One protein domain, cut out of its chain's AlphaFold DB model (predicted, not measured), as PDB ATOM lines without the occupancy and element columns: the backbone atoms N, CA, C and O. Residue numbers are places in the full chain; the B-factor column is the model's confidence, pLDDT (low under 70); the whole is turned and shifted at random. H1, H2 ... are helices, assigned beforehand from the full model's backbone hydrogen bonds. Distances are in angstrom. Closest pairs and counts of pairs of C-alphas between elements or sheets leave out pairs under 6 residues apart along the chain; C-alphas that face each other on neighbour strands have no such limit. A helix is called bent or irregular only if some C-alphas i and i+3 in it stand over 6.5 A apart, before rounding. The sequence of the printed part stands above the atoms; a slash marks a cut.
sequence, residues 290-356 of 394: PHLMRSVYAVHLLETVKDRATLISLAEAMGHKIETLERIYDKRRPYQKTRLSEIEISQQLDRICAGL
ATOM      1  N   PRO A 290     -36.346 -19.938  49.320       83.44
ATOM      2  CA  PRO A 290     -35.252 -19.901  50.294       83.44
ATOM      3  C   PRO A 290     -34.776 -21.292  50.736       83.44
ATOM      4  O   PRO A 290     -33.607 -21.466  51.071       83.44
ATOM      5  N   HIS A 291     -35.677 -22.280  50.764       83.44
ATOM      6  CA  HIS A 291     -35.307 -23.657  51.083       83.44
ATOM      7  C   HIS A 291     -34.514 -24.294  49.941       83.44
ATOM      8  O   HIS A 291     -33.485 -24.911  50.190       83.44
ATOM      9  N   LEU A 292     -34.934 -24.073  48.694       85.38
ATOM     10  CA  LEU A 292     -34.203 -24.560  47.531       85.38
ATOM     11  C   LEU A 292     -32.810 -23.931  47.420       85.38
ATOM     12  O   LEU A 292     -31.854 -24.630  47.113       85.38
ATOM     13  N   MET A 293     -32.665 -22.648  47.758       86.88
ATOM     14  CA  MET A 293     -31.354 -21.991  47.810       86.88
ATOM     15  C   MET A 293     -30.378 -22.667  48.774       86.88
ATOM     16  O   MET A 293     -29.188 -22.749  48.483       86.88
ATOM     17  N   ARG A 294     -30.871 -23.195  49.902       86.06
ATOM     18  CA  ARG A 294     -30.050 -24.001  50.817       86.06
ATOM     19  C   ARG A 294     -29.580 -25.292  50.153       86.06
ATOM     20  O   ARG A 294     -28.424 -25.654  50.331       86.06
ATOM     21  N   SER A 295     -30.446 -25.950  49.381       85.12
ATOM     22  CA  SER A 295     -30.088 -27.149  48.616       85.12
ATOM     23  C   SER A 295     -29.050 -26.850  47.538       85.12
ATOM     24  O   SER A 295     -28.057 -27.560  47.466       85.12
ATOM     25  N   VAL A 296     -29.233 -25.777  46.759       86.38
ATOM     26  CA  VAL A 296     -28.272 -25.340  45.728       86.38
ATOM     27  C   VAL A 296     -26.886 -25.134  46.340       86.38
ATOM     28  O   VAL A 296     -25.897 -25.635  45.814       86.38
ATOM     29  N   TYR A 297     -26.816 -24.456  47.489       87.19
ATOM     30  CA  TYR A 297     -25.563 -24.265  48.218       87.19
ATOM     31  C   TYR A 297     -24.942 -25.577  48.702       87.19
ATOM     32  O   TYR A 297     -23.746 -25.792  48.520       87.19
ATOM     33  N   ALA A 298     -25.742 -26.428  49.347       86.62
ATOM     34  CA  ALA A 298     -25.256 -27.670  49.931       86.62
ATOM     35  C   ALA A 298     -24.732 -28.626  48.855       86.62
ATOM     36  O   ALA A 298     -23.627 -29.135  48.998       86.62
ATOM     37  N   VAL A 299     -25.482 -28.808  47.765       83.94
ATOM     38  CA  VAL A 299     -25.074 -29.643  46.626       83.94
ATOM     39  C   VAL A 299     -23.794 -29.099  45.998       83.94
ATOM     40  O   VAL A 299     -22.826 -29.842  45.874       83.94
ATOM     41  N   HIS A 300     -23.740 -27.796  45.698       85.44
ATOM     42  CA  HIS A 300     -22.555 -27.189  45.091       85.44
ATOM     43  C   HIS A 300     -21.294 -27.399  45.938       85.44
ATOM     44  O   HIS A 300     -20.245 -27.761  45.408       85.44
ATOM     45  N   LEU A 301     -21.375 -27.191  47.254       85.56
ATOM     46  CA  LEU A 301     -20.214 -27.352  48.128       85.56
ATOM     47  C   LEU A 301     -19.858 -28.824  48.353       85.56
ATOM     48  O   LEU A 301     -18.680 -29.148  48.337       85.56
ATOM     49  N   LEU A 302     -20.834 -29.728  48.467       83.12
ATOM     50  CA  LEU A 302     -20.574 -31.174  48.523       83.12
ATOM     51  C   LEU A 302     -19.869 -31.704  47.264       83.12
ATOM     52  O   LEU A 302     -19.148 -32.698  47.336       83.12
ATOM     53  N   GLU A 303     -20.096 -31.075  46.110       78.00
ATOM     54  CA  GLU A 303     -19.471 -31.439  44.833       78.00
ATOM     55  C   GLU A 303     -18.086 -30.822  44.626       78.00
ATOM     56  O   GLU A 303     -17.245 -31.425  43.966       78.00
ATOM     57  N   THR A 304     -17.843 -29.627  45.160       79.44
ATOM     58  CA  THR A 304     -16.636 -28.844  44.844       79.44
ATOM     59  C   THR A 304     -15.610 -28.806  45.970       79.44
ATOM     60  O   THR A 304     -14.421 -28.614  45.711       79.44
ATOM     61  N   VAL A 305     -16.036 -28.996  47.217       81.81
ATOM     62  CA  VAL A 305     -15.170 -28.928  48.394       81.81
ATOM     63  C   VAL A 305     -14.674 -30.323  48.749       81.81
ATOM     64  O   VAL A 305     -15.460 -31.235  48.992       81.81
ATOM     65  N   LYS A 306     -13.348 -30.475  48.815       78.75
ATOM     66  CA  LYS A 306     -12.680 -31.731  49.200       78.75
ATOM     67  C   LYS A 306     -12.401 -31.831  50.703       78.75
ATOM     68  O   LYS A 306     -12.274 -32.926  51.235       78.75
ATOM     69  N   ASP A 307     -12.282 -30.691  51.378       86.12
ATOM     70  CA  ASP A 307     -11.947 -30.621  52.797       86.12
ATOM     71  C   ASP A 307     -13.176 -30.852  53.696       86.12
ATOM     72  O   ASP A 307     -14.206 -30.180  53.579       86.12
ATOM     73  N   ARG A 308     -13.039 -31.779  54.650       85.50
ATOM     74  CA  ARG A 308     -14.097 -32.116  55.607       85.50
ATOM     75  C   ARG A 308     -14.371 -30.977  56.588       85.50
ATOM     76  O   ARG A 308     -15.526 -30.805  56.972       85.50
ATOM     77  N   ALA A 309     -13.367 -30.188  56.981       87.62
ATOM     78  CA  ALA A 309     -13.567 -29.093  57.935       87.62
ATOM     79  C   ALA A 309     -14.509 -28.016  57.366       87.62
ATOM     80  O   ALA A 309     -15.421 -27.545  58.048       87.62
ATOM     81  N   THR A 310     -14.373 -27.708  56.080       86.56
ATOM     82  CA  THR A 310     -15.250 -26.789  55.352       86.56
ATOM     83  C   THR A 310     -16.687 -27.319  55.276       86.56
ATOM     84  O   THR A 310     -17.635 -26.555  55.471       86.56
ATOM     85  N   LEU A 311     -16.881 -28.625  55.055       88.50
ATOM     86  CA  LEU A 311     -18.214 -29.245  55.060       88.50
ATOM     87  C   LEU A 311     -18.849 -29.274  56.462       88.50
ATOM     88  O   LEU A 311     -20.060 -29.077  56.582       88.50
ATOM     89  N   ILE A 312     -18.051 -29.456  57.519       88.12
ATOM     90  CA  ILE A 312     -18.512 -29.323  58.912       88.12
ATOM     91  C   ILE A 312     -18.975 -27.886  59.169       88.12
ATOM     92  O   ILE A 312     -20.102 -27.682  59.616       88.12
ATOM     93  N   SER A 313     -18.166 -26.889  58.799       85.44
ATOM     94  CA  SER A 313     -18.519 -25.472  58.953       85.44
ATOM     95  C   SER A 313     -19.795 -25.102  58.181       85.44
ATOM     96  O   SER A 313     -20.658 -24.373  58.680       85.44
ATOM     97  N   LEU A 314     -19.978 -25.662  56.980       87.81
ATOM     98  CA  LEU A 314     -21.218 -25.523  56.218       87.81
ATOM     99  C   LEU A 314     -22.416 -26.127  56.963       87.81
ATOM    100  O   LEU A 314     -23.466 -25.486  57.048       87.81
ATOM    101  N   ALA A 315     -22.276 -27.343  57.497       86.88
ATOM    102  CA  ALA A 315     -23.337 -28.003  58.251       86.88
ATOM    103  C   ALA A 315     -23.742 -27.175  59.480       86.88
ATOM    104  O   ALA A 315     -24.933 -26.920  59.677       86.88
ATOM    105  N   GLU A 316     -22.767 -26.661  60.230       84.75
ATOM    106  CA  GLU A 316     -22.994 -25.777  61.375       84.75
ATOM    107  C   GLU A 316     -23.705 -24.481  60.978       84.75
ATOM    108  O   GLU A 316     -24.686 -24.087  61.615       84.75
ATOM    109  N   ALA A 317     -23.293 -23.837  59.879       83.75
ATOM    110  CA  ALA A 317     -23.984 -22.659  59.356       83.75
ATOM    111  C   ALA A 317     -25.443 -22.978  58.985       83.75
ATOM    112  O   ALA A 317     -26.355 -22.179  59.210       83.75
ATOM    113  N   MET A 318     -25.701 -24.177  58.468       83.88
ATOM    114  CA  MET A 318     -27.047 -24.649  58.159       83.88
ATOM    115  C   MET A 318     -27.852 -25.057  59.404       83.88
ATOM    116  O   MET A 318     -29.072 -25.251  59.283       83.88
ATOM    117  N   GLY A 319     -27.224 -25.130  60.578       79.31
ATOM    118  CA  GLY A 319     -27.814 -25.619  61.822       79.31
ATOM    119  C   GLY A 319     -28.073 -27.124  61.782       79.31
ATOM    120  O   GLY A 319     -29.175 -27.553  62.136       79.31
ATOM    121  N   HIS A 320     -27.122 -27.884  61.232       83.88
ATOM    122  CA  HIS A 320     -27.119 -29.337  61.068       83.88
ATOM    123  C   HIS A 320     -25.792 -29.931  61.576       83.88
ATOM    124  O   HIS A 320     -24.774 -29.249  61.635       83.88
ATOM    125  N   LYS A 321     -25.787 -31.241  61.851       86.19
ATOM    126  CA  LYS A 321     -24.552 -32.045  61.876       86.19
ATOM    127  C   LYS A 321     -24.146 -32.437  60.451       86.19
ATOM    128  O   LYS A 321     -25.016 -32.473  59.573       86.19
ATOM    129  N   ILE A 322     -22.877 -32.774  60.215       87.81
ATOM    130  CA  ILE A 322     -22.393 -33.158  58.875       87.81
ATOM    131  C   ILE A 322     -23.159 -34.361  58.308       87.81
ATOM    132  O   ILE A 322     -23.615 -34.308  57.171       87.81
ATOM    133  N   GLU A 323     -23.462 -35.363  59.133       88.12
ATOM    134  CA  GLU A 323     -24.216 -36.555  58.722       88.12
ATOM    135  C   GLU A 323     -25.644 -36.184  58.295       88.12
ATOM    136  O   GLU A 323     -26.238 -36.778  57.397       88.12
ATOM    137  N   THR A 324     -26.219 -35.158  58.934       86.19
ATOM    138  CA  THR A 324     -27.540 -34.636  58.568       86.19
ATOM    139  C   THR A 324     -27.486 -33.864  57.256       86.19
ATOM    140  O   THR A 324     -28.411 -33.983  56.451       86.19
ATOM    141  N   LEU A 325     -26.423 -33.089  57.026       86.25
ATOM    142  CA  LEU A 325     -26.208 -32.378  55.769       86.25
ATOM    143  C   LEU A 325     -26.075 -33.362  54.601       86.25
ATOM    144  O   LEU A 325     -26.808 -33.220  53.624       86.25
ATOM    145  N   GLU A 326     -25.229 -34.383  54.734       84.88
ATOM    146  CA  GLU A 326     -25.041 -35.420  53.715       84.88
ATOM    147  C   GLU A 326     -26.344 -36.182  53.462       84.88
ATOM    148  O   GLU A 326     -26.801 -36.276  52.328       84.88
ATOM    149  N   ARG A 327     -27.035 -36.633  54.513       84.38
ATOM    150  CA  ARG A 327     -28.304 -37.362  54.365       84.38
ATOM    151  C   ARG A 327     -29.392 -36.552  53.651       84.38
ATOM    152  O   ARG A 327     -30.164 -37.103  52.863       84.38
ATOM    153  N   ILE A 328     -29.516 -35.260  53.963       81.44
ATOM    154  CA  ILE A 328     -30.588 -34.416  53.412       81.44
ATOM    155  C   ILE A 328     -30.247 -33.955  51.993       81.44
ATOM    156  O   ILE A 328     -31.121 -34.014  51.122       81.44
ATOM    157  N   TYR A 329     -29.015 -33.496  51.764       80.75
ATOM    158  CA  TYR A 329     -28.642 -32.759  50.556       80.75
ATOM    159  C   TYR A 329     -27.761 -33.537  49.579       80.75
ATOM    160  O   TYR A 329     -27.780 -33.209  48.395       80.75
ATOM    161  N   ASP A 330     -27.038 -34.572  50.012       75.44
ATOM    162  CA  ASP A 330     -26.255 -35.400  49.096       75.44
ATOM    163  C   ASP A 330     -27.168 -36.388  48.356       75.44
ATOM    164  O   ASP A 330     -27.349 -37.541  48.747       75.44
ATOM    165  N   LYS A 331     -27.781 -35.907  47.270       71.00
ATOM    166  CA  LYS A 331     -28.619 -36.711  46.368       71.00
ATOM    167  C   LYS A 331     -27.820 -37.403  45.263       71.00
ATOM    168  O   LYS A 331     -28.423 -38.007  44.375       71.00
ATOM    169  N   ARG A 332     -26.486 -37.321  45.296       67.06
ATOM    170  CA  ARG A 332     -25.634 -37.945  44.284       67.06
ATOM    171  C   ARG A 332     -25.765 -39.460  44.365       67.06
ATOM    172  O   ARG A 332     -25.691 -40.052  45.445       67.06
ATOM    173  N   ARG A 333     -25.924 -40.098  43.207       67.25
ATOM    174  CA  ARG A 333     -25.863 -41.559  43.079       67.25
ATOM    175  C   ARG A 333     -24.439 -42.044  43.388       67.25
ATOM    176  O   ARG A 333     -23.499 -41.278  43.176       67.25
ATOM    177  N   PRO A 334     -24.245 -43.302  43.825       69.50
ATOM    178  CA  PRO A 334     -22.920 -43.826  44.170       69.50
ATOM    179  C   PRO A 334     -21.842 -43.551  43.110       69.50
ATOM    180  O   PRO A 334     -20.800 -43.001  43.446       69.50
ATOM    181  N   TYR A 335     -22.137 -43.786  41.826       66.31
ATOM    182  CA  TYR A 335     -21.190 -43.527  40.730       66.31
ATOM    183  C   TYR A 335     -20.802 -42.042  40.584       66.31
ATOM    184  O   TYR A 335     -19.703 -41.717  40.156       66.31
ATOM    185  N   GLN A 336     -21.689 -41.104  40.936       62.72
ATOM    186  CA  GLN A 336     -21.383 -39.669  40.878       62.72
ATOM    187  C   GLN A 336     -20.439 -39.263  42.011       62.72
ATOM    188  O   GLN A 336     -19.640 -38.345  41.841       62.72
ATOM    189  N   LYS A 337     -20.517 -39.958  43.155       67.50
ATOM    190  CA  LYS A 337     -19.600 -39.758  44.281       67.50
ATOM    191  C   LYS A 337     -18.203 -40.289  43.956       67.50
ATOM    192  O   LYS A 337     -17.227 -39.640  44.314       67.50
ATOM    193  N   THR A 338     -18.108 -41.414  43.242       67.50
ATOM    194  CA  THR A 338     -16.818 -42.011  42.856       67.50
ATOM    195  C   THR A 338     -16.196 -41.350  41.628       67.50
ATOM    196  O   THR A 338     -14.974 -41.270  41.542       67.50
ATOM    197  N   ARG A 339     -16.998 -40.776  40.719       71.19
ATOM    198  CA  ARG A 339     -16.504 -40.127  39.491       71.19
ATOM    199  C   ARG A 339     -15.439 -39.059  39.746       71.19
ATOM    200  O   ARG A 339     -14.463 -38.984  39.008       71.19
ATOM    201  N   LEU A 340     -15.618 -38.208  40.760       65.62
ATOM    202  CA  LEU A 340     -14.638 -37.156  41.064       65.62
ATOM    203  C   LEU A 340     -13.315 -37.749  41.557       65.62
ATOM    204  O   LEU A 340     -12.260 -37.305  41.111       65.62
ATOM    205  N   SER A 341     -13.363 -38.774  42.415       66.88
ATOM    206  CA  SER A 341     -12.157 -39.500  42.825       66.88
ATOM    207  C   SER A 341     -11.512 -40.248  41.663       66.88
ATOM    208  O   SER A 341     -10.297 -40.234  41.552       66.88
ATOM    209  N   GLU A 342     -12.294 -40.843  40.763       73.50
ATOM    210  CA  GLU A 342     -11.782 -41.553  39.586       73.50
ATOM    211  C   GLU A 342     -11.063 -40.601  38.624       73.50
ATOM    212  O   GLU A 342      -9.963 -40.911  38.174       73.50
ATOM    213  N   ILE A 343     -11.636 -39.420  38.352       73.50
ATOM    214  CA  ILE A 343     -10.995 -38.377  37.536       73.50
ATOM    215  C   ILE A 343      -9.707 -37.892  38.206       73.50
ATOM    216  O   ILE A 343      -8.683 -37.785  37.539       73.50
ATOM    217  N   GLU A 344      -9.742 -37.610  39.510       73.00
ATOM    218  CA  GLU A 344      -8.572 -37.134  40.253       73.00
ATOM    219  C   GLU A 344      -7.445 -38.173  40.252       73.00
ATOM    220  O   GLU A 344      -6.304 -37.845  39.931       73.00
ATOM    221  N   ILE A 345      -7.765 -39.428  40.581       76.44
ATOM    222  CA  ILE A 345      -6.814 -40.542  40.593       76.44
ATOM    223  C   ILE A 345      -6.245 -40.743  39.193       76.44
ATOM    224  O   ILE A 345      -5.032 -40.846  39.055       76.44
ATOM    225  N   SER A 346      -7.084 -40.726  38.154       75.38
ATOM    226  CA  SER A 346      -6.623 -40.851  36.768       75.38
ATOM    227  C   SER A 346      -5.663 -39.718  36.402       75.38
ATOM    228  O   SER A 346      -4.570 -39.983  35.928       75.38
ATOM    229  N   GLN A 347      -5.993 -38.463  36.727       76.88
ATOM    230  CA  GLN A 347      -5.102 -37.323  36.484       76.88
ATOM    231  C   GLN A 347      -3.781 -37.417  37.260       76.88
ATOM    232  O   GLN A 347      -2.740 -36.995  36.758       76.88
ATOM    233  N   GLN A 348      -3.805 -37.926  38.494       73.06
ATOM    234  CA  GLN A 348      -2.590 -38.138  39.279       73.06
ATOM    235  C   GLN A 348      -1.737 -39.266  38.696       73.06
ATOM    236  O   GLN A 348      -0.530 -39.087  38.554       73.06
ATOM    237  N   LEU A 349      -2.353 -40.386  38.312       76.12
ATOM    238  CA  LEU A 349      -1.676 -41.502  37.654       76.12
ATOM    239  C   LEU A 349      -1.085 -41.076  36.310       76.12
ATOM    240  O   LEU A 349       0.082 -41.349  36.065       76.12
ATOM    241  N   ASP A 350      -1.823 -40.325  35.493       80.56
ATOM    242  CA  ASP A 350      -1.331 -39.781  34.225       80.56
ATOM    243  C   ASP A 350      -0.103 -38.888  34.439       80.56
ATOM    244  O   ASP A 350       0.868 -38.975  33.689       80.56
ATOM    245  N   ARG A 351      -0.095 -38.059  35.495       71.31
ATOM    246  CA  ARG A 351       1.077 -37.242  35.858       71.31
ATOM    247  C   ARG A 351       2.263 -38.096  36.289       71.31
ATOM    248  O   ARG A 351       3.370 -37.817  35.843       71.31
ATOM    249  N   ILE A 352       2.037 -39.122  37.111       75.19
ATOM    250  CA  ILE A 352       3.084 -40.060  37.541       75.19
ATOM    251  C   ILE A 352       3.677 -40.772  36.321       75.19
ATOM    252  O   ILE A 352       4.892 -40.771  36.140       75.19
ATOM    253  N   CYS A 353       2.825 -41.310  35.448       79.19
ATOM    254  CA  CYS A 353       3.225 -41.974  34.210       79.19
ATOM    255  C   CYS A 353       3.959 -41.026  33.247       79.19
ATOM    256  O   CYS A 353       4.872 -41.452  32.547       79.19
ATOM    257  N   ALA A 354       3.599 -39.741  33.233       79.94
ATOM    258  CA  ALA A 354       4.267 -38.707  32.446       79.94
ATOM    259  C   ALA A 354       5.542 -38.137  33.104       79.94
ATOM    260  O   ALA A 354       6.156 -37.230  32.542       79.94
ATOM    261  N   GLY A 355       5.938 -38.614  34.292       73.38
ATOM    262  CA  GLY A 355       7.094 -38.094  35.032       73.38
ATOM    263  C   GLY A 355       6.920 -36.659  35.552       73.38
ATOM    264  O   GLY A 355       7.904 -35.977  35.834       73.38
ATOM    265  N   LEU A 356       5.679 -36.177  35.660       66.38
ATOM    266  CA  LEU A 356       5.350 -34.840  36.151       66.38
ATOM    267  C   LEU A 356       5.157 -34.845  37.676       66.38
ATOM    268  O   LEU A 356       4.595 -35.794  38.228       66.38
TER     269      LEU A 356
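Overview. This is residues 290 to 356 of the 394 residues of an uncharacterized protein of Phormidium tenue NIES-30 (UniProt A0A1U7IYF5). A long helix, H4, reaches away from a small head of three helices like an arm, and its residues 341 to 347, with residues 349 to 355 beyond, stick out into the open. In the head, H1 and H2 lie side by side as a helical hairpin, and H3 packs on both of them at a steep angle. The printed part has 67 residues with four named helices, in the order H1, H2, H3, H4, and no named strand; the class is all helix. The whole is loose, with a radius of gyration of the C-alphas of 14.8 A, and spans 47 by 23 by 19 A, the arm making much of the length.

Arrangement. H4, residues 334 to 353, has a kink of 27 degrees near residue 341. It is neither bent nor irregular, but only just: C-alphas 337 and 340 are 6.5 A apart. H4 touches no helix, but it is near H1, residues 290 to 304, with 5 pairs of C-alphas within 10 A. H4 is apart from H2, residues 308 to 318, and from H3, residues 322 to 329. H1 and H2 form a helical hairpin and touch, their closest C-alphas being those of Leu 302 and Leu 311, 7.2 A apart. Their lines stand at a shallow tilt of 2 degrees, opposite ways. H1 touches H3 with residues 295 to 299 alone, the closest C-alphas being those of Ser 295 and Tyr 329, 6.1 A apart, at a steep tilt of 65 degrees, opposite ways. H2 and H3 touch, the closest C-alphas being those of Ala 315 and Ile 322, 5.3 A apart, at a steep tilt of 67 degrees, only just short of perpendicular, the same way. In H1, H2 and H3 every O i to N i+4 pair is within hydrogen-bond range; in H4 it is 14 of 16.

Along the chain. H4 is the longest helix, 28.0 A from C-alpha 334 at (-22.920, -43.826, 44.170) to C-alpha 353 at (3.225, -41.974, 34.210). H1 measures 21.4 A from first to last C-alpha and begins at C-alpha 290, (-35.252, -19.901, 50.294). H2 measures 15.2 A and H3 10.4 A.

Size, cuts and confidence. The two C-alphas farthest apart are those of Pro 290 and Gly 355, 48.5 A. The printed part has no cut, and the three links, H1 to H2, H2 to H3 and H3 to H4, are tight. The mean pLDDT of the printed part is 79.6; it is under 70 at residues 332 to 338, residues 340 to 341 and residue 356.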